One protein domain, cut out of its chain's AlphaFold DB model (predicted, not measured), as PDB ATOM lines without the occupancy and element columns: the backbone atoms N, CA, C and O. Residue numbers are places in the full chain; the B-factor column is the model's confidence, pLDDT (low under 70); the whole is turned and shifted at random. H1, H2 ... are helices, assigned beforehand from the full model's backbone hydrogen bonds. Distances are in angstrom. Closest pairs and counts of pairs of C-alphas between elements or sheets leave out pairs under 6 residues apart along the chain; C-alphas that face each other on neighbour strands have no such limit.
ATOM      1  N   LEU A   8      28.464  49.807 -26.889       61.88
ATOM      2  CA  LEU A   8      29.012  48.975 -27.966       61.88
ATOM      3  C   LEU A   8      28.803  47.468 -27.787       61.88
ATOM      4  O   LEU A   8      29.008  46.703 -28.729       61.88
ATOM      5  N   SER A   9      28.359  47.029 -26.608       62.56
ATOM      6  CA  SER A   9      27.987  45.630 -26.363       62.56
ATOM      7  C   SER A   9      26.787  45.159 -27.202       62.56
ATOM      8  O   SER A   9      26.612  43.951 -27.378       62.56
ATOM      9  N   LEU A  10      26.008  46.082 -27.782       65.56
ATOM     10  CA  LEU A  10      24.932  45.775 -28.731       65.56
ATOM     11  C   LEU A  10      25.452  45.008 -29.964       65.56
ATOM     12  O   LEU A  10      24.851  44.012 -30.370       65.56
ATOM     13  N   PHE A  11      26.642  45.368 -30.459       68.06
ATOM     14  CA  PHE A  11      27.290  44.724 -31.611       68.06
ATOM     15  C   PHE A  11      27.894  43.342 -31.309       68.06
ATOM     16  O   PHE A  11      28.446  42.672 -32.185       68.06
ATOM     17  N   ALA A  12      27.802  42.866 -30.063       61.47
ATOM     18  CA  ALA A  12      28.273  41.528 -29.715       61.47
ATOM     19  C   ALA A  12      27.377  40.423 -30.303       61.47
ATOM     20  O   ALA A  12      27.849  39.311 -30.558       61.47
ATOM     21  N   ARG A  13      26.080  40.705 -30.493       62.66
ATOM     22  CA  ARG A  13      25.095  39.736 -30.999       62.66
ATOM     23  C   ARG A  13      24.705  40.013 -32.440       62.66
ATOM     24  O   ARG A  13      24.713  39.076 -33.239       62.66
ATOM     25  N   ASP A  14      24.437  41.270 -32.763       68.00
ATOM     26  CA  ASP A  14      23.914  41.674 -34.060       68.00
ATOM     27  C   ASP A  14      24.669  42.888 -34.604       68.00
ATOM     28  O   ASP A  14      24.902  43.847 -33.874       68.00
ATOM     29  N   ASP A  15      25.049  42.822 -35.879       68.25
ATOM     30  CA  ASP A  15      25.724  43.924 -36.568       68.25
ATOM     31  C   ASP A  15      24.725  45.025 -36.941       68.25
ATOM     32  O   ASP A  15      25.131  46.168 -37.094       68.25
ATOM     33  N   LEU A  16      23.431  44.694 -37.041       68.19
ATOM     34  CA  LEU A  16      22.362  45.587 -37.502       68.19
ATOM     35  C   LEU A  16      21.426  46.053 -36.377       68.19
ATOM     36  O   LEU A  16      20.313  46.496 -36.640       68.19
ATOM     37  N   LEU A  17      21.851  45.965 -35.109       67.56
ATOM     38  CA  LEU A  17      21.083  46.472 -33.955       67.56
ATOM     39  C   LEU A  17      19.653  45.887 -33.827       67.56
ATOM     40  O   LEU A  17      18.765  46.534 -33.260       67.56
ATOM     41  N   GLY A  18      19.423  44.666 -34.322       65.50
ATOM     42  CA  GLY A  18      18.117  44.003 -34.336       65.50
ATOM     43  C   GLY A  18      17.265  44.279 -35.577       65.50
ATOM     44  O   GLY A  18      16.149  43.765 -35.644       65.50
ATOM     45  N   GLU A  19      17.759  45.069 -36.536       75.38
ATOM     46  CA  GLU A  19      17.047  45.412 -37.769       75.38
ATOM     47  C   GLU A  19      17.389  44.455 -38.925       75.38
ATOM     48  O   GLU A  19      18.506  43.942 -39.014       75.38
ATOM     49  N   PRO A  20      16.438  44.195 -39.840       69.50
ATOM     50  CA  PRO A  20      16.637  43.253 -40.939       69.50
ATOM     51  C   PRO A  20      17.464  43.817 -42.105       69.50
ATOM     52  O   PRO A  20      17.885  43.034 -42.955       69.50
ATOM     53  N   ASP A  21      17.669  45.138 -42.169       75.69
ATOM     54  CA  ASP A  21      18.311  45.817 -43.299       75.69
ATOM     55  C   ASP A  21      19.271  46.928 -42.840       75.69
ATOM     56  O   ASP A  21      19.059  47.559 -41.799       75.69
ATOM     57  N   VAL A  22      20.314  47.172 -43.635       73.19
ATOM     58  CA  VAL A  22      21.371  48.161 -43.357       73.19
ATOM     59  C   VAL A  22      20.789  49.574 -43.331       73.19
ATOM     60  O   VAL A  22      21.105  50.346 -42.429       73.19
ATOM     61  N   ASP A  23      19.863  49.865 -44.243       71.19
ATOM     62  CA  ASP A  23      19.226  51.179 -44.375       71.19
ATOM     63  C   ASP A  23      18.356  51.530 -43.151       71.19
ATOM     64  O   ASP A  23      18.295  52.678 -42.707       71.19
ATOM     65  N   LEU A  24      17.702  50.525 -42.555       72.50
ATOM     66  CA  LEU A  24      16.889  50.694 -41.344       72.50
ATOM     67  C   LEU A  24      17.764  50.886 -40.101       72.50
ATOM     68  O   LEU A  24      17.451  51.723 -39.249       72.50
ATOM     69  N   ALA A  25      18.876  50.155 -40.013       70.06
ATOM     70  CA  ALA A  25      19.859  50.325 -38.948       70.06
ATOM     71  C   ALA A  25      20.540  51.705 -39.021       70.06
ATOM     72  O   ALA A  25      20.740  52.355 -37.993       70.06
ATOM     73  N   GLU A  26      20.833  52.189 -40.229       72.25
ATOM     74  CA  GLU A  26      21.366  53.529 -40.482       72.25
ATOM     75  C   GLU A  26      20.380  54.632 -40.081       72.25
ATOM     76  O   GLU A  26      20.761  55.584 -39.389       72.25
ATOM     77  N   HIS A  27      19.101  54.490 -40.443       69.88
ATOM     78  CA  HIS A  27      18.069  55.433 -40.017       69.88
ATOM     79  C   HIS A  27      17.964  55.478 -38.489       69.88
ATOM     80  O   HIS A  27      17.888  56.559 -37.912       69.88
ATOM     81  N   LYS A  28      18.012  54.321 -37.819       73.94
ATOM     82  CA  LYS A  28      17.942  54.217 -36.354       73.94
ATOM     83  C   LYS A  28      19.116  54.916 -35.667       73.94
ATOM     84  O   LYS A  28      18.896  55.719 -34.763       73.94
ATOM     85  N   LEU A  29      20.337  54.689 -36.159       70.56
ATOM     86  CA  LEU A  29      21.555  55.362 -35.688       70.56
ATOM     87  C   LEU A  29      21.527  56.878 -35.903       70.56
ATOM     88  O   LEU A  29      22.087  57.612 -35.096       70.56
ATOM     89  N   SER A  30      20.876  57.337 -36.972       69.38
ATOM     90  CA  SER A  30      20.766  58.763 -37.304       69.38
ATOM     91  C   SER A  30      19.609  59.459 -36.579       69.38
ATOM     92  O   SER A  30      19.645  60.671 -36.380       69.38
ATOM     93  N   SER A  31      18.565  58.713 -36.200       73.31
ATOM     94  CA  SER A  31      17.350  59.258 -35.584       73.31
ATOM     95  C   SER A  31      17.401  59.351 -34.057       73.31
ATOM     96  O   SER A  31      16.682  60.168 -33.482       73.31
ATOM     97  N   GLU A  32      18.223  58.532 -33.392       74.94
ATOM     98  CA  GLU A  32      18.275  58.467 -31.927       74.94
ATOM     99  C   GLU A  32      19.503  59.214 -31.366       74.94
ATOM    100  O   GLU A  32      20.637  58.766 -31.558       74.94
ATOM    101  N   PRO A  33      19.321  60.315 -30.609       65.44
ATOM    102  CA  PRO A  33      20.437  61.095 -30.060       65.44
ATOM    103  C   PRO A  33      21.263  60.315 -29.021       65.44
ATOM    104  O   PRO A  33      22.450  60.578 -28.846       65.44
ATOM    105  N   GLU A  34      20.672  59.310 -28.369       64.00
ATOM    106  CA  GLU A  34      21.364  58.426 -27.417       64.00
ATOM    107  C   GLU A  34      22.411  57.521 -28.100       64.00
ATOM    108  O   GLU A  34      23.395  57.116 -27.476       64.00
ATOM    109  N   LEU A  35      22.243  57.240 -29.399       66.06
ATOM    110  CA  LEU A  35      23.169  56.432 -30.198       66.06
ATOM    111  C   LEU A  35      24.290  57.263 -30.835       66.06
ATOM    112  O   LEU A  35      25.282  56.697 -31.295       66.06
ATOM    113  N   GLN A  36      24.211  58.594 -30.798       66.75
ATOM    114  CA  GLN A  36      25.265  59.458 -31.330       66.75
ATOM    115  C   GLN A  36      26.584  59.288 -30.555       66.75
ATOM    116  O   GLN A  36      27.644  59.134 -31.159       66.75
ATOM    117  N   ALA A  37      26.520  59.174 -29.224       67.25
ATOM    118  CA  ALA A  37      27.690  58.870 -28.392       67.25
ATOM    119  C   ALA A  37      28.297  57.483 -28.702       67.25
ATOM    120  O   ALA A  37      29.502  57.261 -28.551       67.25
ATOM    121  N   LEU A  38      27.469  56.536 -29.155       68.94
ATOM    122  CA  LEU A  38      27.902  55.221 -29.627       68.94
ATOM    123  C   LEU A  38      28.622  55.320 -30.980       68.94
ATOM    124  O   LEU A  38      29.668  54.693 -31.149       68.94
ATOM    125  N   VAL A  39      28.108  56.132 -31.906       69.06
ATOM    126  CA  VAL A  39      28.730  56.403 -33.212       69.06
ATOM    127  C   VAL A  39      30.085  57.087 -33.029       69.06
ATOM    128  O   VAL A  39      31.089  56.601 -33.548       69.06
ATOM    129  N   GLU A  40      30.155  58.138 -32.212       70.56
ATOM    130  CA  GLU A  40      31.404  58.841 -31.890       70.56
ATOM    131  C   GLU A  40      32.420  57.904 -31.211       70.56
ATOM    132  O   GLU A  40      33.603  57.876 -31.564       70.56
ATOM    133  N   GLY A  41      31.957  57.056 -30.286       70.38
ATOM    134  CA  GLY A  41      32.781  56.040 -29.632       70.38
ATOM    135  C   GLY A  41      33.320  54.968 -30.588       70.38
ATOM    136  O   GLY A  41      34.471  54.546 -30.445       70.38
ATOM    137  N   LEU A  42      32.525  54.532 -31.570       72.62
ATOM    138  CA  LEU A  42      32.963  53.613 -32.627       72.62
ATOM    139  C   LEU A  42      33.980  54.268 -33.551       72.62
ATOM    140  O   LEU A  42      35.021  53.670 -33.808       72.62
ATOM    141  N   GLN A  43      33.705  55.488 -34.015       72.62
ATOM    142  CA  GLN A  43      34.612  56.246 -34.873       72.62
ATOM    143  C   GLN A  43      35.975  56.402 -34.202       72.62
ATOM    144  O   GLN A  43      36.982  55.974 -34.761       72.62
ATOM    145  N   LEU A  44      36.022  56.892 -32.958       73.12
ATOM    146  CA  LEU A  44      37.273  57.040 -32.205       73.12
ATOM    147  C   LEU A  44      38.069  55.730 -32.104       73.12
ATOM    148  O   LEU A  44      39.298  55.748 -32.174       73.12
ATOM    149  N   ARG A  45      37.396  54.582 -31.970       70.75
ATOM    150  CA  ARG A  45      38.049  53.263 -31.897       70.75
ATOM    151  C   ARG A  45      38.506  52.744 -33.252       70.75
ATOM    152  O   ARG A  45      39.585  52.160 -33.337       70.75
ATOM    153  N   LEU A  46      37.725  52.966 -34.303       71.44
ATOM    154  CA  LEU A  46      38.125  52.669 -35.677       71.44
ATOM    155  C   LEU A  46      39.364  53.499 -36.057       71.44
ATOM    156  O   LEU A  46      40.321  52.951 -36.593       71.44
ATOM    157  N   PHE A  47      39.426  54.772 -35.651       65.00
ATOM    158  CA  PHE A  47      40.610  55.614 -35.839       65.00
ATOM    159  C   PHE A  47      41.805  55.159 -34.983       65.00
ATOM    160  O   PHE A  47      42.929  55.071 -35.485       65.00
ATOM    161  N   ALA A  48      41.580  54.812 -33.710       62.53
ATOM    162  CA  ALA A  48      42.636  54.376 -32.789       62.53
ATOM    163  C   ALA A  48      43.224  52.989 -33.108       62.53
ATOM    164  O   ALA A  48      44.331  52.681 -32.667       62.53
ATOM    165  N   THR A  49      42.510  52.148 -33.862       53.00
ATOM    166  CA  THR A  49      42.972  50.808 -34.267       53.00
ATOM    167  C   THR A  49      43.871  50.817 -35.507       53.00
ATOM    168  O   THR A  49      44.372  49.765 -35.905       53.00
ATOM    169  N   THR A  50      44.180  51.994 -36.062       40.38
ATOM    170  CA  THR A  50      45.273  52.145 -37.029       40.38
ATOM    171  C   THR A  50      46.605  51.906 -36.303       40.38
ATOM    172  O   THR A  50      46.919  52.644 -35.365       40.38
ATOM    173  N   THR A  82      29.375  57.879 -43.507       68.00
ATOM    174  CA  THR A  82      27.965  57.518 -43.350       68.00
ATOM    175  C   THR A  82      27.804  56.375 -42.337       68.00
ATOM    176  O   THR A  82      28.655  55.484 -42.248       68.00
ATOM    177  N   ALA A  83      26.705  56.356 -41.572       66.06
ATOM    178  CA  ALA A  83      26.475  55.315 -40.565       66.06
ATOM    179  C   ALA A  83      26.353  53.901 -41.179       66.06
ATOM    180  O   ALA A  83      26.791  52.934 -40.554       66.06
ATOM    181  N   GLY A  84      25.871  53.770 -42.422       68.62
ATOM    182  CA  GLY A  84      25.877  52.505 -43.166       68.62
ATOM    183  C   GLY A  84      27.286  51.973 -43.466       68.62
ATOM    184  O   GLY A  84      27.569  50.796 -43.232       68.62
ATOM    185  N   GLU A  85      28.221  52.838 -43.877       73.50
ATOM    186  CA  GLU A  85      29.630  52.458 -44.090       73.50
ATOM    187  C   GLU A  85      30.301  52.024 -42.781       73.50
ATOM    188  O   GLU A  85      31.120  51.100 -42.764       73.50
ATOM    189  N   MET A  86      29.930  52.653 -41.659       72.81
ATOM    190  CA  MET A  86      30.415  52.255 -40.339       72.81
ATOM    191  C   MET A  86      29.937  50.852 -39.967       72.81
ATOM    192  O   MET A  86      30.741  50.043 -39.500       72.81
ATOM    193  N   LEU A  87      28.656  50.544 -40.192       75.94
ATOM    194  CA  LEU A  87      28.094  49.217 -39.932       75.94
ATOM    195  C   LEU A  87      28.735  48.151 -40.824       75.94
ATOM    196  O   LEU A  87      29.073  47.066 -40.342       75.94
ATOM    197  N   GLU A  88      29.007  48.472 -42.090       79.69
ATOM    198  CA  GLU A  88      29.753  47.577 -42.975       79.69
ATOM    199  C   GLU A  88      31.190  47.343 -42.468       79.69
ATOM    200  O   GLU A  88      31.664  46.202 -42.444       79.69
ATOM    201  N   CYS A  89      31.879  48.385 -41.987       78.75
ATOM    202  CA  CYS A  89      33.202  48.248 -41.370       78.75
ATOM    203  C   CYS A  89      33.168  47.373 -40.111       78.75
ATOM    204  O   CYS A  89      34.042  46.518 -39.939       78.75
ATOM    205  N   VAL A  90      32.159  47.541 -39.250       81.81
ATOM    206  CA  VAL A  90      31.961  46.713 -38.050       81.81
ATOM    207  C   VAL A  90      31.716  45.257 -38.442       81.81
ATOM    208  O   VAL A  90      32.376  44.365 -37.904       81.81
ATOM    209  N   SER A  91      30.844  44.999 -39.421       81.81
ATOM    210  CA  SER A  91      30.564  43.638 -39.888       81.81
ATOM    211  C   SER A  91      31.801  42.987 -40.517       81.81
ATOM    212  O   SER A  91      32.157  41.844 -40.205       81.81
ATOM    213  N   ARG A  92      32.561  43.739 -41.321       84.31
ATOM    214  CA  ARG A  92      33.841  43.288 -41.884       84.31
ATOM    215  C   ARG A  92      34.854  42.956 -40.785       84.31
ATOM    216  O   ARG A  92      35.491  41.901 -40.846       84.31
ATOM    217  N   ALA A  93      34.969  43.808 -39.764       82.62
ATOM    218  CA  ALA A  93      35.823  43.574 -38.602       82.62
ATOM    219  C   ALA A  93      35.380  42.330 -37.815       82.62
ATOM    220  O   ALA A  93      36.219  41.495 -37.473       82.62
ATOM    221  N   ARG A  94      34.071  42.126 -37.620       83.75
ATOM    222  CA  ARG A  94      33.506  40.941 -36.958       83.75
ATOM    223  C   ARG A  94      33.838  39.654 -37.704       83.75
ATOM    224  O   ARG A  94      34.290  38.673 -37.102       83.75
ATOM    225  N   VAL A  95      33.636  39.638 -39.022       84.75
ATOM    226  CA  VAL A  95      33.951  38.481 -39.871       84.75
ATOM    227  C   VAL A  95      35.448  38.179 -39.821       84.75
ATOM    228  O   VAL A  95      35.823  37.015 -39.645       84.75
ATOM    229  N   ALA A  96      36.300  39.205 -39.914       85.00
ATOM    230  CA  ALA A  96      37.750  39.068 -39.807       85.00
ATOM    231  C   ALA A  96      38.179  38.527 -38.431       85.00
ATOM    232  O   ALA A  96      38.933  37.552 -38.364       85.00
ATOM    233  N   PHE A  97      37.629  39.070 -37.341       85.12
ATOM    234  CA  PHE A  97      37.902  38.632 -35.973       85.12
ATOM    235  C   PHE A  97      37.511  37.166 -35.755       85.12
ATOM    236  O   PHE A  97      38.322  36.352 -35.306       85.12
ATOM    237  N   HIS A  98      36.287  36.777 -36.127       84.00
ATOM    238  CA  HIS A  98      35.847  35.388 -35.989       84.00
ATOM    239  C   HIS A  98      36.631  34.438 -36.895       84.00
ATOM    240  O   HIS A  98      36.908  33.306 -36.493       84.00
ATOM    241  N   LYS A  99      37.015  34.876 -38.099       85.75
ATOM    242  CA  LYS A  99      37.902  34.117 -38.986       85.75
ATOM    243  C   LYS A  99      39.255  33.870 -38.326       85.75
ATOM    244  O   LYS A  99      39.701  32.723 -38.285       85.75
ATOM    245  N   HIS A 100      39.861  34.901 -37.742       85.62
ATOM    246  CA  HIS A 100      41.123  34.789 -37.012       85.62
ATOM    247  C   HIS A 100      41.007  33.860 -35.793       85.62
ATOM    248  O   HIS A 100      41.784  32.916 -35.650       85.62
ATOM    249  N   ALA A 101      39.963  34.020 -34.975       84.75
ATOM    250  CA  ALA A 101      39.708  33.158 -33.820       84.75
ATOM    251  C   ALA A 101      39.485  31.682 -34.209       84.75
ATOM    252  O   ALA A 101      39.949  30.773 -33.515       84.75
ATOM    253  N   ARG A 102      38.798  31.412 -35.332       86.12
ATOM    254  CA  ARG A 102      38.646  30.051 -35.875       86.12
ATOM    255  C   ARG A 102      39.992  29.474 -36.304       86.12
ATOM    256  O   ARG A 102      40.316  28.361 -35.888       86.12
ATOM    257  N   ARG A 103      40.784  30.225 -37.071       85.00
ATOM    258  CA  ARG A 103      42.119  29.798 -37.519       85.00
ATOM    259  C   ARG A 103      43.053  29.506 -36.347       85.00
ATOM    260  O   ARG A 103      43.716  28.475 -36.339       85.00
ATOM    261  N   MET A 104      43.030  30.334 -35.303       84.81
ATOM    262  CA  MET A 104      43.796  30.097 -34.077       84.81
ATOM    263  C   MET A 104      43.401  28.779 -33.389       84.81
ATOM    264  O   MET A 104      44.271  28.020 -32.961       84.81
ATOM    265  N   ARG A 105      42.101  28.449 -33.323       84.25
ATOM    266  CA  ARG A 105      41.624  27.159 -32.776       84.25
ATOM    267  C   ARG A 105      42.075  25.968 -33.623       84.25
ATOM    268  O   ARG A 105      42.445  24.935 -33.063       84.25
ATOM    269  N   VAL A 106      42.056  26.101 -34.951       85.06
ATOM    270  CA  VAL A 106      42.556  25.072 -35.876       85.06
ATOM    271  C   VAL A 106      44.060  24.878 -35.687       85.06
ATOM    272  O   VAL A 106      44.502  23.746 -35.509       85.06
ATOM    273  N   ALA A 107      44.837  25.961 -35.637       84.31
ATOM    274  CA  ALA A 107      46.275  25.913 -35.380       84.31
ATOM    275  C   ALA A 107      46.601  25.279 -34.018       84.31
ATOM    276  O   ALA A 107      47.499  24.446 -33.927       84.31
ATOM    277  N   PHE A 108      45.821  25.577 -32.975       83.62
ATOM    278  CA  PHE A 108      45.967  24.936 -31.669       83.62
ATOM    279  C   PHE A 108      45.694  23.426 -31.723       83.62
ATOM    280  O   PHE A 108      46.434  22.636 -31.138       83.62
ATOM    281  N   ALA A 109      44.668  22.996 -32.459       82.19
ATOM    282  CA  ALA A 109      44.391  21.576 -32.658       82.19
ATOM    283  C   ALA A 109      45.508  20.870 -33.449       82.19
ATOM    284  O   ALA A 109      45.915  19.771 -33.070       82.19
ATOM    285  N   VAL A 110      46.047  21.513 -34.489       83.00
ATOM    286  CA  VAL A 110      47.200  21.022 -35.263       83.00
ATOM    287  C   VAL A 110      48.438  20.889 -34.371       83.00
ATOM    288  O   VAL A 110      49.080  19.839 -34.374       83.00
ATOM    289  N   ALA A 111      48.723  21.890 -33.535       80.25
ATOM    290  CA  ALA A 111      49.820  21.846 -32.571       80.25
ATOM    291  C   ALA A 111      49.665  20.680 -31.576       80.25
ATOM    292  O   ALA A 111      50.633  19.974 -31.301       80.25
ATOM    293  N   ARG A 112      48.442  20.412 -31.091       79.69
ATOM    294  CA  ARG A 112      48.147  19.263 -30.213       79.69
ATOM    295  C   ARG A 112      48.369  17.914 -30.896       79.69
ATOM    296  O   ARG A 112      48.841  16.979 -30.255       79.69
ATOM    297  N   VAL A 113      48.010  17.790 -32.176       79.69
ATOM    298  CA  VAL A 113      48.277  16.573 -32.963       79.69
ATOM    299  C   VAL A 113      49.785  16.390 -33.147       79.69
ATOM    300  O   VAL A 113      50.304  15.305 -32.880       79.69
ATOM    301  N   ALA A 114      50.504  17.459 -33.502       76.38
ATOM    302  CA  ALA A 114      51.957  17.439 -33.642       76.38
ATOM    303  C   ALA A 114      52.670  17.050 -32.338       76.38
ATOM    304  O   ALA A 114      53.557  16.197 -32.353       76.38
ATOM    305  N   GLU A 115      52.243  17.594 -31.197       74.06
ATOM    306  CA  GLU A 115      52.800  17.240 -29.891       74.06
ATOM    307  C   GLU A 115      52.536  15.774 -29.529       74.06
ATOM    308  O   GLU A 115      53.461  15.071 -29.115       74.06
ATOM    309  N   ARG A 116      51.305  15.276 -29.721       74.56
ATOM    310  CA  ARG A 116      50.964  13.872 -29.433       74.56
ATOM    311  C   ARG A 116      51.823  12.894 -30.221       74.56
ATOM    312  O   ARG A 116      52.257  11.885 -29.668       74.56
ATOM    313  N   VAL A 117      52.087  13.189 -31.491       73.00
ATOM    314  CA  VAL A 117      52.882  12.308 -32.352       73.00
ATOM    315  C   VAL A 117      54.384  12.450 -32.079       73.00
ATOM    316  O   VAL A 117      55.099  11.444 -32.054       73.00
ATOM    317  N   ALA A 118      54.872  13.664 -31.801       67.31
ATOM    318  CA  ALA A 118      56.289  13.914 -31.539       67.31
ATOM    319  C   ALA A 118      56.747  13.445 -30.144       67.31
ATOM    320  O   ALA A 118      57.825  12.862 -30.004       67.31
ATOM    321  N   LEU A 119      55.934  13.667 -29.105       66.69
ATOM    322  CA  LEU A 119      56.279  13.372 -27.709       66.69
ATOM    323  C   LEU A 119      55.635  12.080 -27.172       66.69
ATOM    324  O   LEU A 119      56.089  11.564 -26.149       66.69
ATOM    325  N   GLY A 120      54.650  11.520 -27.884       63.47
ATOM    326  CA  GLY A 120      53.905  10.315 -27.505       63.47
ATOM    327  C   GLY A 120      52.675  10.594 -26.625       63.47
ATOM    328  O   GLY A 120      52.583  11.618 -25.938       63.47
ATOM    329  N   ALA A 121      51.720   9.656 -26.622       51.53
ATOM    330  CA  ALA A 121      50.526   9.721 -25.775       51.53
ATOM    331  C   ALA A 121      50.907   9.788 -24.282       51.53
ATOM    332  O   ALA A 121      51.879   9.169 -23.846       51.53
ATOM    333  N   ALA A 122      50.175  10.582 -23.497       45.38
ATOM    334  CA  ALA A 122      50.378  10.636 -22.052       45.38
ATOM    335  C   ALA A 122      50.022   9.273 -21.427       45.38
ATOM    336  O   ALA A 122      48.993   8.706 -21.801       45.38
ATOM    337  N   ARG A 136      51.969  20.207 -21.196       59.25
ATOM    338  CA  ARG A 136      51.457  19.717 -22.488       59.25
ATOM    339  C   ARG A 136      50.344  20.629 -23.022       59.25
ATOM    340  O   ARG A 136      49.599  21.227 -22.232       59.25
ATOM    341  N   LEU A 137      50.165  20.687 -24.346       62.59
ATOM    342  CA  LEU A 137      49.138  21.503 -25.021       62.59
ATOM    343  C   LEU A 137      47.695  21.050 -24.728       62.59
ATOM    344  O   LEU A 137      46.750  21.729 -25.116       62.59
ATOM    345  N   ASP A 138      47.497  19.922 -24.044       61.53
ATOM    346  CA  ASP A 138      46.174  19.456 -23.609       61.53
ATOM    347  C   ASP A 138      45.631  20.217 -22.378       61.53
ATOM    348  O   ASP A 138      44.457  20.074 -22.040       61.53
ATOM    349  N   SER A 139      46.452  21.038 -21.716       70.12
ATOM    350  CA  SER A 139      46.052  21.808 -20.531       70.12
ATOM    351  C   SER A 139      45.314  23.111 -20.881       70.12
ATOM    352  O   SER A 139      45.691  23.843 -21.799       70.12
ATOM    353  N   LEU A 140      44.284  23.451 -20.094       69.81
ATOM    354  CA  LEU A 140      43.594  24.753 -20.157       69.81
ATOM    355  C   LEU A 140      44.579  25.920 -19.948       69.81
ATOM    356  O   LEU A 140      44.437  26.988 -20.543       69.81
ATOM    357  N   GLU A 141      45.615  25.693 -19.139       73.69
ATOM    358  CA  GLU A 141      46.711  26.632 -18.905       73.69
ATOM    359  C   GLU A 141      47.434  26.993 -20.203       73.69
ATOM    360  O   GLU A 141      47.676  28.176 -20.447       73.69
ATOM    361  N   MET A 142      47.706  26.018 -21.077       73.44
ATOM    362  CA  MET A 142      48.339  26.293 -22.364       73.44
ATOM    363  C   MET A 142      47.419  27.085 -23.291       73.44
ATOM    364  O   MET A 142      47.881  28.021 -23.935       73.44
ATOM    365  N   LEU A 143      46.118  26.785 -23.325       75.19
ATOM    366  CA  LEU A 143      45.167  27.605 -24.081       75.19
ATOM    367  C   LEU A 143      45.174  29.059 -23.577       75.19
ATOM    368  O   LEU A 143      45.221  29.991 -24.377       75.19
ATOM    369  N   SER A 144      45.217  29.261 -22.256       76.06
ATOM    370  CA  SER A 144      45.358  30.600 -21.671       76.06
ATOM    371  C   SER A 144      46.694  31.261 -22.037       76.06
ATOM    372  O   SER A 144      46.743  32.466 -22.280       76.06
ATOM    373  N   ALA A 145      47.779  30.486 -22.128       76.56
ATOM    374  CA  ALA A 145      49.094  30.971 -22.531       76.56
ATOM    375  C   ALA A 145      49.133  31.357 -24.016       76.56
ATOM    376  O   ALA A 145      49.748  32.366 -24.348       76.56
ATOM    377  N   VAL A 146      48.456  30.608 -24.894       79.69
ATOM    378  CA  VAL A 146      48.298  30.936 -26.322       79.69
ATOM    379  C   VAL A 146      47.540  32.248 -26.471       79.69
ATOM    380  O   VAL A 146      48.039  33.163 -27.118       79.69
ATOM    381  N   LEU A 147      46.397  32.384 -25.792       77.56
ATOM    382  CA  LEU A 147      45.592  33.610 -25.826       77.56
ATOM    383  C   LEU A 147      46.356  34.831 -25.283       77.56
ATOM    384  O   LEU A 147      46.189  35.933 -25.790       77.56
ATOM    385  N   ARG A 148      47.245  34.635 -24.299       75.19
ATOM    386  CA  ARG A 148      48.122  35.684 -23.745       75.19
ATOM    387  C   ARG A 148      49.412  35.920 -24.550       75.19
ATOM    388  O   ARG A 148      50.245  36.715 -24.116       75.19
ATOM    389  N   GLY A 149      49.624  35.215 -25.665       73.19
ATOM    390  CA  GLY A 149      50.831  35.323 -26.497       73.19
ATOM    391  C   GLY A 149      52.109  34.733 -25.877       73.19
ATOM    392  O   GLY A 149      53.211  35.017 -26.332       73.19
ATOM    393  N   ARG A 150      51.997  33.907 -24.829       71.31
ATOM    394  CA  ARG A 150      53.130  33.294 -24.101       71.31
ATOM    395  C   ARG A 150      53.464  31.867 -24.555       71.31
ATOM    396  O   ARG A 150      54.393  31.262 -24.029       71.31
ATOM    397  N   ALA A 151      52.728  31.314 -25.521       66.25
ATOM    398  CA  ALA A 151      52.904  29.929 -25.973       66.25
ATOM    399  C   ALA A 151      54.027  29.716 -27.007       66.25
ATOM    400  O   ALA A 151      54.323  28.569 -27.347       66.25
ATOM    401  N   GLY A 152      54.680  30.782 -27.489       67.69
ATOM    402  CA  GLY A 152      55.682  30.697 -28.561       67.69
ATOM    403  C   GLY A 152      56.822  29.712 -28.272       67.69
ATOM    404  O   GLY A 152      57.205  28.936 -29.141       67.69
ATOM    405  N   ASN A 153      57.309  29.655 -27.030       70.31
ATOM    406  CA  ASN A 153      58.410  28.760 -26.655       70.31
ATOM    407  C   ASN A 153      58.021  27.274 -26.712       70.31
ATOM    408  O   ASN A 153      58.817  26.442 -27.138       70.31
ATOM    409  N   GLN A 154      56.792  26.943 -26.312       69.12
ATOM    410  CA  GLN A 154      56.301  25.564 -26.285       69.12
ATOM    411  C   GLN A 154      55.957  25.070 -27.695       69.12
ATOM    412  O   GLN A 154      56.306  23.953 -28.067       69.12
ATOM    413  N   VAL A 155      55.376  25.936 -28.529       70.88
ATOM    414  CA  VAL A 155      55.170  25.663 -29.960       70.88
ATOM    415  C   VAL A 155      56.501  25.431 -30.669       70.88
ATOM    416  O   VAL A 155      56.644  24.448 -31.396       70.88
ATOM    417  N   ARG A 156      57.494  26.295 -30.426       72.69
ATOM    418  CA  ARG A 156      58.844  26.133 -30.978       72.69
ATOM    419  C   ARG A 156      59.472  24.822 -30.537       72.69
ATOM    420  O   ARG A 156      60.055  24.136 -31.367       72.69
ATOM    421  N   TYR A 157      59.299  24.426 -29.279       71.50
ATOM    422  CA  TYR A 157      59.777  23.134 -28.788       71.50
ATOM    423  C   TYR A 157      59.137  21.950 -29.535       71.50
ATOM    424  O   TYR A 157      59.853  21.051 -29.979       71.50
ATOM    425  N   VAL A 158      57.816  21.969 -29.751       70.75
ATOM    426  CA  VAL A 158      57.112  20.932 -30.531       70.75
ATOM    427  C   VAL A 158      57.601  20.903 -31.984       70.75
ATOM    428  O   VAL A 158      57.903  19.831 -32.507       70.75
ATOM    429  N   CYS A 159      57.763  22.064 -32.622       72.12
ATOM    430  CA  CYS A 159      58.261  22.149 -33.998       72.12
ATOM    431  C   CYS A 159      59.722  21.682 -34.110       72.12
ATOM    432  O   CYS A 159      60.073  20.954 -35.037       72.12
ATOM    433  N   MET A 160      60.570  22.005 -33.126       68.69
ATOM    434  CA  MET A 160      61.948  21.510 -33.046       68.69
ATOM    435  C   MET A 160      62.015  19.993 -32.844       68.69
ATOM    436  O   MET A 160      62.889  19.343 -33.424       68.69
ATOM    437  N   ALA A 161      61.092  19.423 -32.062       65.88
ATOM    438  CA  ALA A 161      60.983  17.979 -31.888       65.88
ATOM    439  C   ALA A 161      60.639  17.279 -33.215       65.88
ATOM    440  O   ALA A 161      61.226  16.243 -33.520       65.88
ATOM    441  N   VAL A 162      59.773  17.879 -34.043       67.69
ATOM    442  CA  VAL A 162      59.469  17.396 -35.405       67.69
ATOM    443  C   VAL A 162      60.671  17.556 -36.346       67.69
ATOM    444  O   VAL A 162      61.013  16.615 -37.064       67.69
ATOM    445  N   ARG A 163      61.387  18.690 -36.279       63.28
ATOM    446  CA  ARG A 163      62.572  19.001 -37.106       63.28
ATOM    447  C   ARG A 163      63.744  18.029 -36.897       63.28
ATOM    448  O   ARG A 163      64.695  18.034 -37.677       63.28
ATOM    449  N   CYS A 164      63.724  17.218 -35.833       57.38
ATOM    450  CA  CYS A 164      64.847  16.363 -35.425       57.38
ATOM    451  C   CYS A 164      66.165  17.154 -35.266       57.38
ATOM    452  O   CYS A 164      67.261  16.614 -35.461       57.38
ATOM    453  N   ALA A 165      66.069  18.453 -34.960       43.19
ATOM    454  CA  ALA A 165      67.209  19.354 -34.863       43.19
ATOM    455  C   ALA A 165      67.878  19.233 -33.487       43.19
ATOM    456  O   ALA A 165      67.219  19.009 -32.471       43.19
ATOM    457  N   ARG A 166      69.210  19.380 -33.440       38.84
ATOM    458  CA  ARG A 166      69.950  19.441 -32.171       38.84
ATOM    459  C   ARG A 166      69.402  20.604 -31.340       38.84
ATOM    460  O   ARG A 166      69.508  21.755 -31.749       38.84
ATOM    461  N   MET A 167      68.877  20.288 -30.161       36.41
ATOM    462  CA  MET A 167      68.595  21.240 -29.091       36.41
ATOM    463  C   MET A 167      69.929  21.857 -28.644       36.41
ATOM    464  O   MET A 167      70.639  21.282 -27.822       36.41
ATOM    465  N   PHE A 168      70.339  22.970 -29.257       32.38
ATOM    466  CA  PHE A 168      71.592  23.643 -28.921       32.38
ATOM    467  C   PHE A 168      71.300  24.965 -28.199       32.38
ATOM    468  O   PHE A 168      71.004  25.965 -28.841       32.38
ATOM    469  N   ARG A 169      71.457  24.914 -26.861       32.03
ATOM    470  CA  ARG A 169      71.458  26.002 -25.849       32.03
ATOM    471  C   ARG A 169      70.076  26.644 -25.595       32.03
ATOM    472  O   ARG A 169      69.389  27.019 -26.523       32.03
ATOM    473  N   LEU A 170      69.600  26.803 -24.353       30.67
ATOM    474  CA  LEU A 170      70.301  27.495 -23.266       30.67
ATOM    475  C   LEU A 170      69.666  27.233 -21.871       30.67
ATOM    476  O   LEU A 170      69.090  28.136 -21.290       30.67
ATOM    477  N   VAL A 171      69.770  26.025 -21.307       30.55
ATOM    478  CA  VAL A 171      69.822  25.825 -19.838       30.55
ATOM    479  C   VAL A 171      70.764  24.654 -19.581       30.55
ATOM    480  O   VAL A 171      70.489  23.516 -19.954       30.55
ATOM    481  N   ALA A 172      71.934  24.967 -19.040       30.05
ATOM    482  CA  ALA A 172      72.945  23.998 -18.659       30.05
ATOM    483  C   ALA A 172      72.531  23.240 -17.385       30.05
ATOM    484  O   ALA A 172      71.849  23.806 -16.538       30.05
ATOM    485  N   CYS A 173      73.036  22.006 -17.259       30.45
ATOM    486  CA  CYS A 173      73.145  21.220 -16.022       30.45
ATOM    487  C   CYS A 173      71.788  20.883 -15.380       30.45
ATOM    488  O   CYS A 173      71.214  21.674 -14.653       30.45
ATOM    489  N   PRO A 180      69.140  13.195 -29.173       38.41
ATOM    490  CA  PRO A 180      68.048  13.713 -30.001       38.41
ATOM    491  C   PRO A 180      67.136  12.572 -30.467       38.41
ATOM    492  O   PRO A 180      67.580  11.683 -31.198       38.41
ATOM    493  N   ARG A 181      65.861  12.594 -30.060       45.69
ATOM    494  CA  ARG A 181      64.832  11.686 -30.584       45.69
ATOM    495  C   ARG A 181      64.587  12.046 -32.051       45.69
ATOM    496  O   ARG A 181      63.808  12.942 -32.343       45.69
ATOM    497  N   LYS A 182      65.284  11.384 -32.977       54.28
ATOM    498  CA  LYS A 182      64.928  11.419 -34.402       54.28
ATOM    499  C   LYS A 182      63.528  10.810 -34.528       54.28
ATOM    500  O   LYS A 182      63.325   9.695 -34.046       54.28
ATOM    501  N   LEU A 183      62.561  11.518 -35.113       56.53
ATOM    502  CA  LEU A 183      61.258  10.926 -35.405       56.53
ATOM    503  C   LEU A 183      61.453   9.824 -36.462       56.53
ATOM    504  O   LEU A 183      61.958  10.119 -37.544       56.53
ATOM    505  N   PRO A 184      61.094   8.560 -36.185       64.69
ATOM    506  CA  PRO A 184      61.123   7.496 -37.182       64.69
ATOM    507  C   PRO A 184      60.073   7.753 -38.278       64.69
ATOM    508  O   PRO A 184      58.991   8.271 -37.990       64.69
ATOM    509  N   LEU A 185      60.374   7.353 -39.519       62.38
ATOM    510  CA  LEU A 185      59.487   7.429 -40.692       62.38
ATOM    511  C   LEU A 185      58.017   7.018 -40.422       62.38
ATOM    512  O   LEU A 185      57.126   7.770 -40.827       62.38
ATOM    513  N   PRO A 186      57.714   5.930 -39.677       67.38
ATOM    514  CA  PRO A 186      56.332   5.573 -39.330       67.38
ATOM    515  C   PRO A 186      55.603   6.635 -38.493       67.38
ATOM    516  O   PRO A 186      54.410   6.852 -38.682       67.38
ATOM    517  N   LYS A 187      56.301   7.359 -37.603       69.31
ATOM    518  CA  LYS A 187      55.685   8.445 -36.820       69.31
ATOM    519  C   LYS A 187      55.420   9.688 -37.666       69.31
ATOM    520  O   LYS A 187      54.431  10.369 -37.430       69.31
ATOM    521  N   LEU A 188      56.265   9.974 -38.658       70.19
ATOM    522  CA  LEU A 188      56.023  11.078 -39.592       70.19
ATOM    523  C   LEU A 188      54.804  10.791 -40.483       70.19
ATOM    524  O   LEU A 188      53.957  11.666 -40.654       70.19
ATOM    525  N   ARG A 189      54.655   9.554 -40.981       71.88
ATOM    526  CA  ARG A 189      53.440   9.137 -41.703       71.88
ATOM    527  C   ARG A 189      52.198   9.200 -40.820       71.88
ATOM    528  O   ARG A 189      51.169   9.705 -41.261       71.88
ATOM    529  N   GLU A 190      52.298   8.763 -39.566       77.75
ATOM    530  CA  GLU A 190      51.186   8.848 -38.618       77.75
ATOM    531  C   GLU A 190      50.775  10.301 -38.329       77.75
ATOM    532  O   GLU A 190      49.582  10.591 -38.253       77.75
ATOM    533  N   LEU A 191      51.733  11.237 -38.259       77.00
ATOM    534  CA  LEU A 191      51.444  12.669 -38.147       77.00
ATOM    535  C   LEU A 191      50.612  13.161 -39.334       77.00
ATOM    536  O   LEU A 191      49.551  13.752 -39.139       77.00
ATOM    537  N   PHE A 192      51.059  12.890 -40.560       77.88
ATOM    538  CA  PHE A 192      50.337  13.308 -41.759       77.88
ATOM    539  C   PHE A 192      48.969  12.647 -41.886       77.88
ATOM    540  O   PHE A 192      48.006  13.320 -42.249       77.88
ATOM    541  N   ARG A 193      48.848  11.364 -41.532       80.19
ATOM    542  CA  ARG A 193      47.567  10.654 -41.513       80.19
ATOM    543  C   ARG A 193      46.597  11.308 -40.532       80.19
ATOM    544  O   ARG A 193      45.464  11.600 -40.906       80.19
ATOM    545  N   GLN A 194      47.042  11.602 -39.306       80.50
ATOM    546  CA  GLN A 194      46.214  12.273 -38.300       80.50
ATOM    547  C   GLN A 194      45.831  13.702 -38.710       80.50
ATOM    548  O   GLN A 194      44.677  14.088 -38.523       80.50
ATOM    549  N   LEU A 195      46.750  14.472 -39.302       80.44
ATOM    550  CA  LEU A 195      46.467  15.820 -39.807       80.44
ATOM    551  C   LEU A 195      45.489  15.797 -40.992       80.44
ATOM    552  O   LEU A 195      44.535  16.575 -41.021       80.44
ATOM    553  N   HIS A 196      45.665  14.859 -41.925       79.69
ATOM    554  CA  HIS A 196      44.762  14.664 -43.057       79.69
ATOM    555  C   HIS A 196      43.352  14.272 -42.589       79.69
ATOM    556  O   HIS A 196      42.368  14.894 -42.994       79.69
ATOM    557  N   THR A 197      43.232  13.305 -41.671       82.62
ATOM    558  CA  THR A 197      41.942  12.930 -41.066       82.62
ATOM    559  C   THR A 197      41.308  14.102 -40.314       82.62
ATOM    560  O   THR A 197      40.100  14.317 -40.424       82.62
ATOM    561  N   PHE A 198      42.102  14.882 -39.576       81.38
ATOM    562  CA  PHE A 198      41.616  16.055 -38.852       81.38
ATOM    563  C   PHE A 198      40.999  17.091 -39.799       81.38
ATOM    564  O   PHE A 198      39.870  17.525 -39.570       81.38
ATOM    565  N   TRP A 199      41.681  17.446 -40.889       77.62
ATOM    566  CA  TRP A 199      41.153  18.436 -41.827       77.62
ATOM    567  C   TRP A 199      40.011  17.923 -42.701       77.62
ATOM    568  O   TRP A 199      39.107  18.699 -43.034       77.62
ATOM    569  N   TRP A 200      39.994  16.631 -43.033       77.00
ATOM    570  CA  TRP A 200      38.872  16.011 -43.737       77.00
ATOM    571  C   TRP A 200      37.580  16.066 -42.904       77.00
ATOM    572  O   TRP A 200      36.522  16.445 -43.414       77.00
ATOM    573  N   ASN A 201      37.697  15.803 -41.599       80.44
ATOM    574  CA  ASN A 201      36.585  15.782 -40.645       80.44
ATOM    575  C   ASN A 201      36.137  17.171 -40.148       80.44
ATOM    576  O   ASN A 201      35.247  17.259 -39.296       80.44
ATOM    577  N   LEU A 202      36.710  18.269 -40.656       76.12
ATOM    578  CA  LEU A 202      36.223  19.613 -40.335       76.12
ATOM    579  C   LEU A 202      34.776  19.777 -40.833       76.12
ATOM    580  O   LEU A 202      34.501  19.609 -42.015       76.12
ATOM    581  N   LYS A 203      33.839  20.103 -39.933       71.62
ATOM    582  CA  LYS A 203      32.395  20.165 -40.247       71.62
ATOM    583  C   LYS A 203      31.962  21.445 -40.978       71.62
ATOM    584  O   LYS A 203      30.990  21.409 -41.721       71.62
ATOM    585  N   SER A 204      32.657  22.567 -40.777       77.38
ATOM    586  CA  SER A 204      32.290  23.868 -41.366       77.38
ATOM    587  C   SER A 204      32.935  24.056 -42.742       77.38
ATOM    588  O   SER A 204      34.156  23.952 -42.860       77.38
ATOM    589  N   SER A 205      32.113  24.345 -43.759       72.06
ATOM    590  CA  SER A 205      32.539  24.606 -45.146       72.06
ATOM    591  C   SER A 205      33.503  25.796 -45.247       72.06
ATOM    592  O   SER A 205      34.511  25.723 -45.948       72.06
ATOM    593  N   ASP A 206      33.269  26.844 -44.456       71.38
ATOM    594  CA  ASP A 206      34.090  28.062 -44.459       71.38
ATOM    595  C   ASP A 206      35.516  27.789 -43.974       71.38
ATOM    596  O   ASP A 206      36.486  28.256 -44.564       71.38
ATOM    597  N   ILE A 207      35.656  26.942 -42.949       75.81
ATOM    598  CA  ILE A 207      36.969  26.508 -42.452       75.81
ATOM    599  C   ILE A 207      37.669  25.622 -43.491       75.81
ATOM    600  O   ILE A 207      38.892  25.650 -43.599       75.81
ATOM    601  N   LYS A 208      36.920  24.837 -44.283       74.62
ATOM    602  CA  LYS A 208      37.525  24.037 -45.358       74.62
ATOM    603  C   LYS A 208      38.137  24.914 -46.443       74.62
ATOM    604  O   LYS A 208      39.240  24.606 -46.883       74.62
ATOM    605  N   ARG A 209      37.434  25.980 -46.829       77.50
ATOM    606  CA  ARG A 209      37.886  26.943 -47.838       77.50
ATOM    607  C   ARG A 209      39.067  27.773 -47.339       77.50
ATOM    608  O   ARG A 209      40.032  27.970 -48.064       77.50
ATOM    609  N   ASP A 210      39.025  28.207 -46.081       75.69
ATOM    610  CA  ASP A 210      40.102  29.002 -45.486       75.69
ATOM    611  C   ASP A 210      41.421  28.229 -45.309       75.69
ATOM    612  O   ASP A 210      42.478  28.857 -45.309       75.69
ATOM    613  N   GLU A 211      41.364  26.898 -45.167       79.19
ATOM    614  CA  GLU A 211      42.521  26.009 -44.950       79.19
ATOM    615  C   GLU A 211      42.888  25.169 -46.190       79.19
ATOM    616  O   GLU A 211      43.583  24.155 -46.086       79.19
ATOM    617  N   GLU A 212      42.416  25.550 -47.379       77.62
ATOM    618  CA  GLU A 212      42.658  24.809 -48.626       77.62
ATOM    619  C   GLU A 212      44.157  24.664 -48.937       77.62
ATOM    620  O   GLU A 212      44.630  23.560 -49.211       77.62
ATOM    621  N   ALA A 213      44.925  25.747 -48.786       78.38
ATOM    622  CA  ALA A 213      46.368  25.753 -49.032       78.38
ATOM    623  C   ALA A 213      47.126  24.743 -48.147       78.38
ATOM    624  O   ALA A 213      48.014  24.040 -48.628       78.38
ATOM    625  N   ALA A 214      46.743  24.621 -46.872       77.88
ATOM    626  CA  ALA A 214      47.356  23.676 -45.940       77.88
ATOM    627  C   ALA A 214      47.024  22.218 -46.305       77.88
ATOM    628  O   ALA A 214      47.889  21.343 -46.236       77.88
ATOM    629  N   ARG A 215      45.791  21.952 -46.762       76.81
ATOM    630  CA  ARG A 215      45.352  20.617 -47.211       76.81
ATOM    631  C   ARG A 215      46.094  20.162 -48.455       76.81
ATOM    632  O   ARG A 215      46.588  19.038 -48.477       76.81
ATOM    633  N   VAL A 216      46.173  21.031 -49.465       81.69
ATOM    634  CA  VAL A 216      46.899  20.747 -50.709       81.69
ATOM    635  C   VAL A 216      48.356  20.457 -50.381       81.69
ATOM    636  O   VAL A 216      48.875  19.424 -50.790       81.69
ATOM    637  N   TRP A 217      48.977  21.291 -49.543       81.94
ATOM    638  CA  TRP A 217      50.360  21.092 -49.126       81.94
ATOM    639  C   TRP A 217      50.586  19.743 -48.426       81.94
ATOM    640  O   TRP A 217      51.532  19.037 -48.773       81.94
ATOM    641  N   ILE A 218      49.707  19.322 -47.505       78.69
ATOM    642  CA  ILE A 218      49.836  18.004 -46.858       78.69
ATOM    643  C   ILE A 218      49.667  16.856 -47.847       78.69
ATOM    644  O   ILE A 218      50.439  15.906 -47.778       78.69
ATOM    645  N   VAL A 219      48.699  16.918 -48.763       78.00
ATOM    646  CA  VAL A 219      48.494  15.846 -49.752       78.00
ATOM    647  C   VAL A 219      49.690  15.756 -50.704       78.00
ATOM    648  O   VAL A 219      50.198  14.664 -50.951       78.00
ATOM    649  N   THR A 220      50.205  16.894 -51.176       82.38
ATOM    650  CA  THR A 220      51.423  16.949 -51.998       82.38
ATOM    651  C   THR A 220      52.627  16.379 -51.252       82.38
ATOM    652  O   THR A 220      53.379  15.592 -51.819       82.38
ATOM    653  N   THR A 221      52.787  16.722 -49.973       75.69
ATOM    654  CA  THR A 221      53.901  16.249 -49.140       75.69
ATOM    655  C   THR A 221      53.757  14.766 -48.776       75.69
ATOM    656  O   THR A 221      54.754  14.050 -48.708       75.69
ATOM    657  N   LEU A 222      52.526  14.266 -48.610       73.31
ATOM    658  CA  LEU A 222      52.245  12.849 -48.370       73.31
ATOM    659  C   LEU A 222      52.667  11.983 -49.566       73.31
ATOM    660  O   LEU A 222      53.256  10.924 -49.379       73.31
ATOM    661  N   ASN A 223      52.428  12.473 -50.783       74.25
ATOM    662  CA  ASN A 223      52.800  11.791 -52.026       74.25
ATOM    663  C   ASN A 223      54.313  11.804 -52.309       74.25
ATOM    664  O   ASN A 223      54.782  11.043 -53.149       74.25
ATOM    665  N   GLN A 224      55.081  12.660 -51.627       74.69
ATOM    666  CA  GLN A 224      56.545  12.723 -51.733       74.69
ATOM    667  C   GLN A 224      57.261  11.749 -50.777       74.69
ATOM    668  O   GLN A 224      58.486  11.626 -50.834       74.69
ATOM    669  N   LEU A 225      56.533  11.056 -49.893       67.06
ATOM    670  CA  LEU A 225      57.105  10.029 -49.019       67.06
ATOM    671  C   LEU A 225      57.340   8.724 -49.807       67.06
ATOM    672  O   LEU A 225      56.434   8.285 -50.515       67.06
ATOM    673  N   PRO A 226      58.504   8.058 -49.656       63.09
ATOM    674  CA  PRO A 226      58.740   6.741 -50.256       63.09
ATOM    675  C   PRO A 226      57.657   5.732 -49.827       63.09
ATOM    676  O   PRO A 226      57.186   5.844 -48.692       63.09
ATOM    677  N   PRO A 227      57.246   4.756 -50.656       56.38
ATOM    678  CA  PRO A 227      56.348   3.673 -50.233       56.38
ATOM    679  C   PRO A 227      57.029   2.738 -49.215       56.38
ATOM    680  O   PRO A 227      58.254   2.709 -49.112       56.38
ATOM    681  N   GLU A 228      56.248   2.004 -48.413       50.66
ATOM    682  CA  GLU A 228      56.793   0.938 -47.558       50.66
ATOM    683  C   GLU A 228      57.347  -0.184 -48.434       50.66
ATOM    684  O   GLU A 228      56.616  -0.778 -49.218       50.66
ATOM    685  N   ASP A 244      67.595   7.821 -44.051       62.31
ATOM    686  CA  ASP A 244      67.879   8.387 -45.361       62.31
ATOM    687  C   ASP A 244      67.926   9.919 -45.274       62.31
ATOM    688  O   ASP A 244      67.053  10.539 -44.644       62.31
ATOM    689  N   PRO A 245      68.923  10.571 -45.901       64.62
ATOM    690  CA  PRO A 245      69.054  12.026 -45.872       64.62
ATOM    691  C   PRO A 245      67.784  12.726 -46.381       64.62
ATOM    692  O   PRO A 245      67.455  13.807 -45.892       64.62
ATOM    693  N   ALA A 246      67.030  12.073 -47.273       66.44
ATOM    694  CA  ALA A 246      65.738  12.529 -47.777       66.44
ATOM    695  C   ALA A 246      64.657  12.622 -46.682       66.44
ATOM    696  O   ALA A 246      63.964  13.632 -46.589       66.44
ATOM    697  N   VAL A 247      64.549  11.628 -45.788       67.88
ATOM    698  CA  VAL A 247      63.564  11.629 -44.684       67.88
ATOM    699  C   VAL A 247      63.887  12.726 -43.671       67.88
ATOM    700  O   VAL A 247      62.993  13.394 -43.154       67.88
ATOM    701  N   LYS A 248      65.179  12.967 -43.429       70.25
ATOM    702  CA  LYS A 248      65.640  14.040 -42.545       70.25
ATOM    703  C   LYS A 248      65.380  15.431 -43.132       70.25
ATOM    704  O   LYS A 248      64.997  16.333 -42.391       70.25
ATOM    705  N   GLN A 249      65.591  15.611 -44.437       75.19
ATOM    706  CA  GLN A 249      65.259  16.856 -45.135       75.19
ATOM    707  C   GLN A 249      63.750  17.105 -45.121       75.19
ATOM    708  O   GLN A 249      63.324  18.205 -44.783       75.19
ATOM    709  N   LEU A 250      62.945  16.072 -45.372       75.31
ATOM    710  CA  LEU A 250      61.492  16.172 -45.315       75.31
ATOM    711  C   LEU A 250      60.999  16.541 -43.909       75.31
ATOM    712  O   LEU A 250      60.225  17.481 -43.764       75.31
ATOM    713  N   ALA A 251      61.494  15.876 -42.861       72.62
ATOM    714  CA  ALA A 251      61.154  16.215 -41.477       72.62
ATOM    715  C   ALA A 251      61.534  17.662 -41.111       72.62
ATOM    716  O   ALA A 251      60.817  18.319 -40.354       72.62
ATOM    717  N   ALA A 252      62.631  18.184 -41.673       76.88
ATOM    718  CA  ALA A 252      63.023  19.575 -41.490       76.88
ATOM    719  C   ALA A 252      62.056  20.547 -42.183       76.88
ATOM    720  O   ALA A 252      61.581  21.477 -41.536       76.88
ATOM    721  N   THR A 253      61.695  20.287 -43.444       81.56
ATOM    722  CA  THR A 253      60.697  21.077 -44.187       81.56
ATOM    723  C   THR A 253      59.343  21.084 -43.478       81.56
ATOM    724  O   THR A 253      58.683  22.117 -43.410       81.56
ATOM    725  N   VAL A 254      58.941  19.952 -42.895       80.44
ATOM    726  CA  VAL A 254      57.680  19.828 -42.151       80.44
ATOM    727  C   VAL A 254      57.710  20.602 -40.842       80.44
ATOM    728  O   VAL A 254      56.737  21.280 -40.521       80.44
ATOM    729  N   GLY A 255      58.814  20.530 -40.094       76.69
ATOM    730  CA  GLY A 255      58.992  21.323 -38.879       76.69
ATOM    731  C   GLY A 255      58.962  22.827 -39.159       76.69
ATOM    732  O   GLY A 255      58.308  23.565 -38.425       76.69
ATOM    733  N   ASP A 256      59.608  23.264 -40.244       82.31
ATOM    734  CA  ASP A 256      59.683  24.675 -40.638       82.31
ATOM    735  C   ASP A 256      58.333  25.196 -41.140       82.31
ATOM    736  O   ASP A 256      57.894  26.273 -40.736       82.31
ATOM    737  N   TRP A 257      57.624  24.397 -41.943       85.75
ATOM    738  CA  TRP A 257      56.259  24.710 -42.359       85.75
ATOM    739  C   TRP A 257      55.302  24.776 -41.165       85.75
ATOM    740  O   TRP A 257      54.529  25.724 -41.058       85.75
ATOM    741  N   LEU A 258      55.370  23.813 -40.238       82.81
ATOM    742  CA  LEU A 258      54.510  23.783 -39.053       82.81
ATOM    743  C   LEU A 258      54.766  24.991 -38.148       82.81
ATOM    744  O   LEU A 258      53.819  25.582 -37.630       82.81
ATOM    745  N   GLN A 259      56.032  25.368 -37.974       83.19
ATOM    746  CA  GLN A 259      56.397  26.553 -37.212       83.19
ATOM    747  C   GLN A 259      55.831  27.816 -37.864       83.19
ATOM    748  O   GLN A 259      55.155  28.580 -37.179       83.19
ATOM    749  N   ALA A 260      56.041  28.002 -39.171       85.19
ATOM    750  CA  ALA A 260      55.501  29.146 -39.902       85.19
ATOM    751  C   ALA A 260      53.965  29.188 -39.830       85.19
ATOM    752  O   ALA A 260      53.387  30.224 -39.515       85.19
ATOM    753  N   TYR A 261      53.309  28.041 -40.025       84.75
ATOM    754  CA  TYR A 261      51.856  27.908 -39.964       84.75
ATOM    755  C   TYR A 261      51.289  28.267 -38.583       84.75
ATOM    756  O   TYR A 261      50.254  28.925 -38.495       84.75
ATOM    757  N   ILE A 262      51.939  27.859 -37.488       83.62
ATOM    758  CA  ILE A 262      51.457  28.190 -36.140       83.62
ATOM    759  C   ILE A 262      51.791  29.644 -35.777       83.62
ATOM    760  O   ILE A 262      50.928  30.333 -35.237       83.62
ATOM    761  N   GLU A 263      52.996  30.135 -36.086       83.69
ATOM    762  CA  GLU A 263      53.411  31.517 -35.791       83.69
ATOM    763  C   GLU A 263      52.540  32.546 -36.539       83.69
ATOM    764  O   GLU A 263      52.123  33.533 -35.938       83.69
ATOM    765  N   GLU A 264      52.145  32.278 -37.790       85.06
ATOM    766  CA  GLU A 264      51.239  33.141 -38.571       85.06
ATOM    767  C   GLU A 264      49.804  33.191 -37.999       85.06
ATOM    768  O   GLU A 264      49.026  34.098 -38.301       85.06
ATOM    769  N   ARG A 265      49.404  32.198 -37.192       82.75
ATOM    770  CA  ARG A 265      48.034  32.063 -36.659       82.75
ATOM    771  C   ARG A 265      47.930  32.336 -35.160       82.75
ATOM    772  O   ARG A 265      46.833  32.606 -34.675       82.75
ATOM    773  N   PHE A 266      49.039  32.308 -34.424       80.25
ATOM    774  CA  PHE A 266      49.119  32.628 -32.992       80.25
ATOM    775  C   PHE A 266      49.360  34.128 -32.752       80.25
ATOM    776  O   PHE A 266      50.128  34.523 -31.877       80.25
ATOM    777  N   VAL A 267      48.671  34.970 -33.523       80.25
ATOM    778  CA  VAL A 267      48.632  36.426 -33.326       80.25
ATOM    779  C   VAL A 267      47.592  36.753 -32.259       80.25
ATOM    780  O   VAL A 267      46.494  36.190 -32.291       80.25
ATOM    781  N   ARG A 268      47.913  37.649 -31.319       80.31
ATOM    782  CA  ARG A 268      47.003  38.012 -30.221       80.31
ATOM    783  C   ARG A 268      45.668  38.511 -30.770       80.31
ATOM    784  O   ARG A 268      45.621  39.267 -31.735       80.31
ATOM    785  N   LEU A 269      44.577  38.108 -30.121       79.56
ATOM    786  CA  LEU A 269      43.239  38.591 -30.479       79.56
ATOM    787  C   LEU A 269      43.101  40.105 -30.241       79.56
ATOM    788  O   LEU A 269      42.309  40.738 -30.925       79.56
ATOM    789  N   ASP A 270      43.924  40.667 -29.348       76.25
ATOM    790  CA  ASP A 270      43.970  42.098 -29.008       76.25
ATOM    791  C   ASP A 270      44.541  42.994 -30.126       76.25
ATOM    792  O   ASP A 270      44.459  44.213 -30.044       76.25
ATOM    793  N   GLU A 271      45.171  42.415 -31.152       77.81
ATOM    794  CA  GLU A 271      45.739  43.168 -32.284       77.81
ATOM    795  C   GLU A 271      44.721  43.357 -33.422       77.81
ATOM    796  O   GLU A 271      45.011  44.015 -34.418       77.81
ATOM    797  N   GLN A 272      43.528  42.765 -33.297       78.69
ATOM    798  CA  GLN A 272      42.459  42.875 -34.287       78.69
ATOM    799  C   GLN A 272      41.610  44.123 -34.052       78.69
ATOM    800  O   GLN A 272      41.448  44.585 -32.929       78.69
ATOM    801  N   VAL A 273      41.007  44.657 -35.107       79.25
ATOM    802  CA  VAL A 273      40.146  45.836 -34.985       79.25
ATOM    803  C   VAL A 273      38.869  45.485 -34.217       79.25
ATOM    804  O   VAL A 273      38.285  44.426 -34.445       79.25
ATOM    805  N   LEU A 274      38.460  46.361 -33.290       76.06
ATOM    806  CA  LEU A 274      37.272  46.199 -32.435       76.06
ATOM    807  C   LEU A 274      37.259  44.898 -31.605       76.06
ATOM    808  O   LEU A 274      36.201  44.388 -31.234       76.06
ATOM    809  N   TRP A 275      38.439  44.348 -31.293       78.44
ATOM    810  CA  TRP A 275      38.570  43.114 -30.509       78.44
ATOM    811  C   TRP A 275      37.827  43.170 -29.171       78.44
ATOM    812  O   TRP A 275      37.333  42.152 -28.692       78.44
ATOM    813  N   ASP A 276      37.729  44.354 -28.578       74.75
ATOM    814  CA  ASP A 276      37.141  44.614 -27.272       74.75
ATOM    815  C   ASP A 276      35.617  44.412 -27.235       74.75
ATOM    816  O   ASP A 276      35.044  44.235 -26.162       74.75
ATOM    817  N   ILE A 277      34.949  44.342 -28.387       77.94
ATOM    818  CA  ILE A 277      33.527  43.981 -28.464       77.94
ATOM    819  C   ILE A 277      33.337  42.473 -28.233       77.94
ATOM    820  O   ILE A 277      32.424  42.050 -27.522       77.94
ATOM    821  N   TRP A 278      34.215  41.645 -28.809       77.88
ATOM    822  CA  TRP A 278      34.048  40.185 -28.846       77.88
ATOM    823  C   TRP A 278      35.007  39.422 -27.921       77.88
ATOM    824  O   TRP A 278      34.842  38.213 -27.721       77.88
TER     825      TRP A 278
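This is residues 8 to 50, 82 to 122, 136 to 173, 180 to 228 and 244 to 278 of the 484 residues of the protein "Origin recognition complex subunit 3" of Trametes pubescens (UniProt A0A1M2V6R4). What shape do these atoms make? One long helix, H4, runs through the model as a spine, with a small group of helices, H1, H2, H3 and H11, about its first part and a larger cluster, H6, H7 and H10 with H9 packed on H7, about its last part. The short helices H5 and H8 lie near the spine, and residues 168 to 173 stick out. What is it built of, and how large is it? The printed part has 206 residues with eleven named helices, H1 to H11 in order, and no named strand, an all helix class. It is loose, with a radius of gyration of the C-alphas of 22.2 A, and elongated, spanning 72 by 42 by 29 A.

Where do the first helices stand? H1, residues 8 to 12, touches H11, residues 275 to 278, the C-alphas of Ala 12 and Ile 277 being closest at 5.9 A. H2, residues 22 to 31, and H3, residues 33 to 48, touch only at the corner, the C-alphas of Leu 29 and Leu 35 being closest at 5.8 A. What does the hub touch? In H4, residues 83 to 119, residues 83 to 87 touch H2, closest C-alphas Glu 26 and Gly 84 at 5.3 A, and residues 111 to 119 touch H6, residues 152 to 163, closest C-alphas Glu 115 and Val 158 at 5.7 A. Its residues 110 to 118 touch H7, residues 185 to 200, at a shallow tilt of 29 degrees, opposite ways, closest C-alphas Val 117 and Leu 191 at 6.0 A. Its residues 107 to 111 touch residues 261 to 262 of H10, residues 245 to 263, closest C-alphas Ala 107 and Ile 262 at 5.7 A. What lies farther out? H6 and H10 touch at a shallow tilt of 18 degrees, opposite ways, closest C-alphas Arg 163 and Ala 252 at 4.4 A. H7 touches H9, residues 212 to 223, closest C-alphas Phe 192 and Leu 222 at 6.9 A. H5, residues 140 to 147, is near H4, while H8, residues 205 to 210, is close but not clearly touching H4, closest C-alphas Arg 102 and Ile 207 at 7.7 A. Are the helix backbones complete? Every O i to N i+4 pair is within hydrogen-bond range in H2 and H4 to H10; H3 has 10 of 12, H1 has 0 of 1 but 2 of 2 O i to N i+3 pairs, and H11 is too short for an O i to N i+4 pair.

Where does the printed part begin and end? C-alpha 8 of H1 is at (29.012, 48.975, -27.966), and C-alpha 278 of H11 is at (34.048, 40.185, -28.846). How long are the longer helices? H4 measures 53.0 A from C-alpha 83 at (26.475, 55.315, -40.565) to C-alpha 119; H10 measures 26.9 A, H3 23.4 A and H7 22.5 A.

Where is the chain cut? Residues 51 to 81, 123 to 135, 174 to 179 and 229 to 243 are not printed, with C-alpha gaps of 19.2, 9.2, 16.7 and 13.5 A. Which link is long? Of the links that are printed whole, H10 to H11 is long, with 11 residues. Where is confidence low? The mean pLDDT of the printed part is 71.4, and 70 residues are under 70, among them 8 to 18, 160 to 173 and 180 to 187.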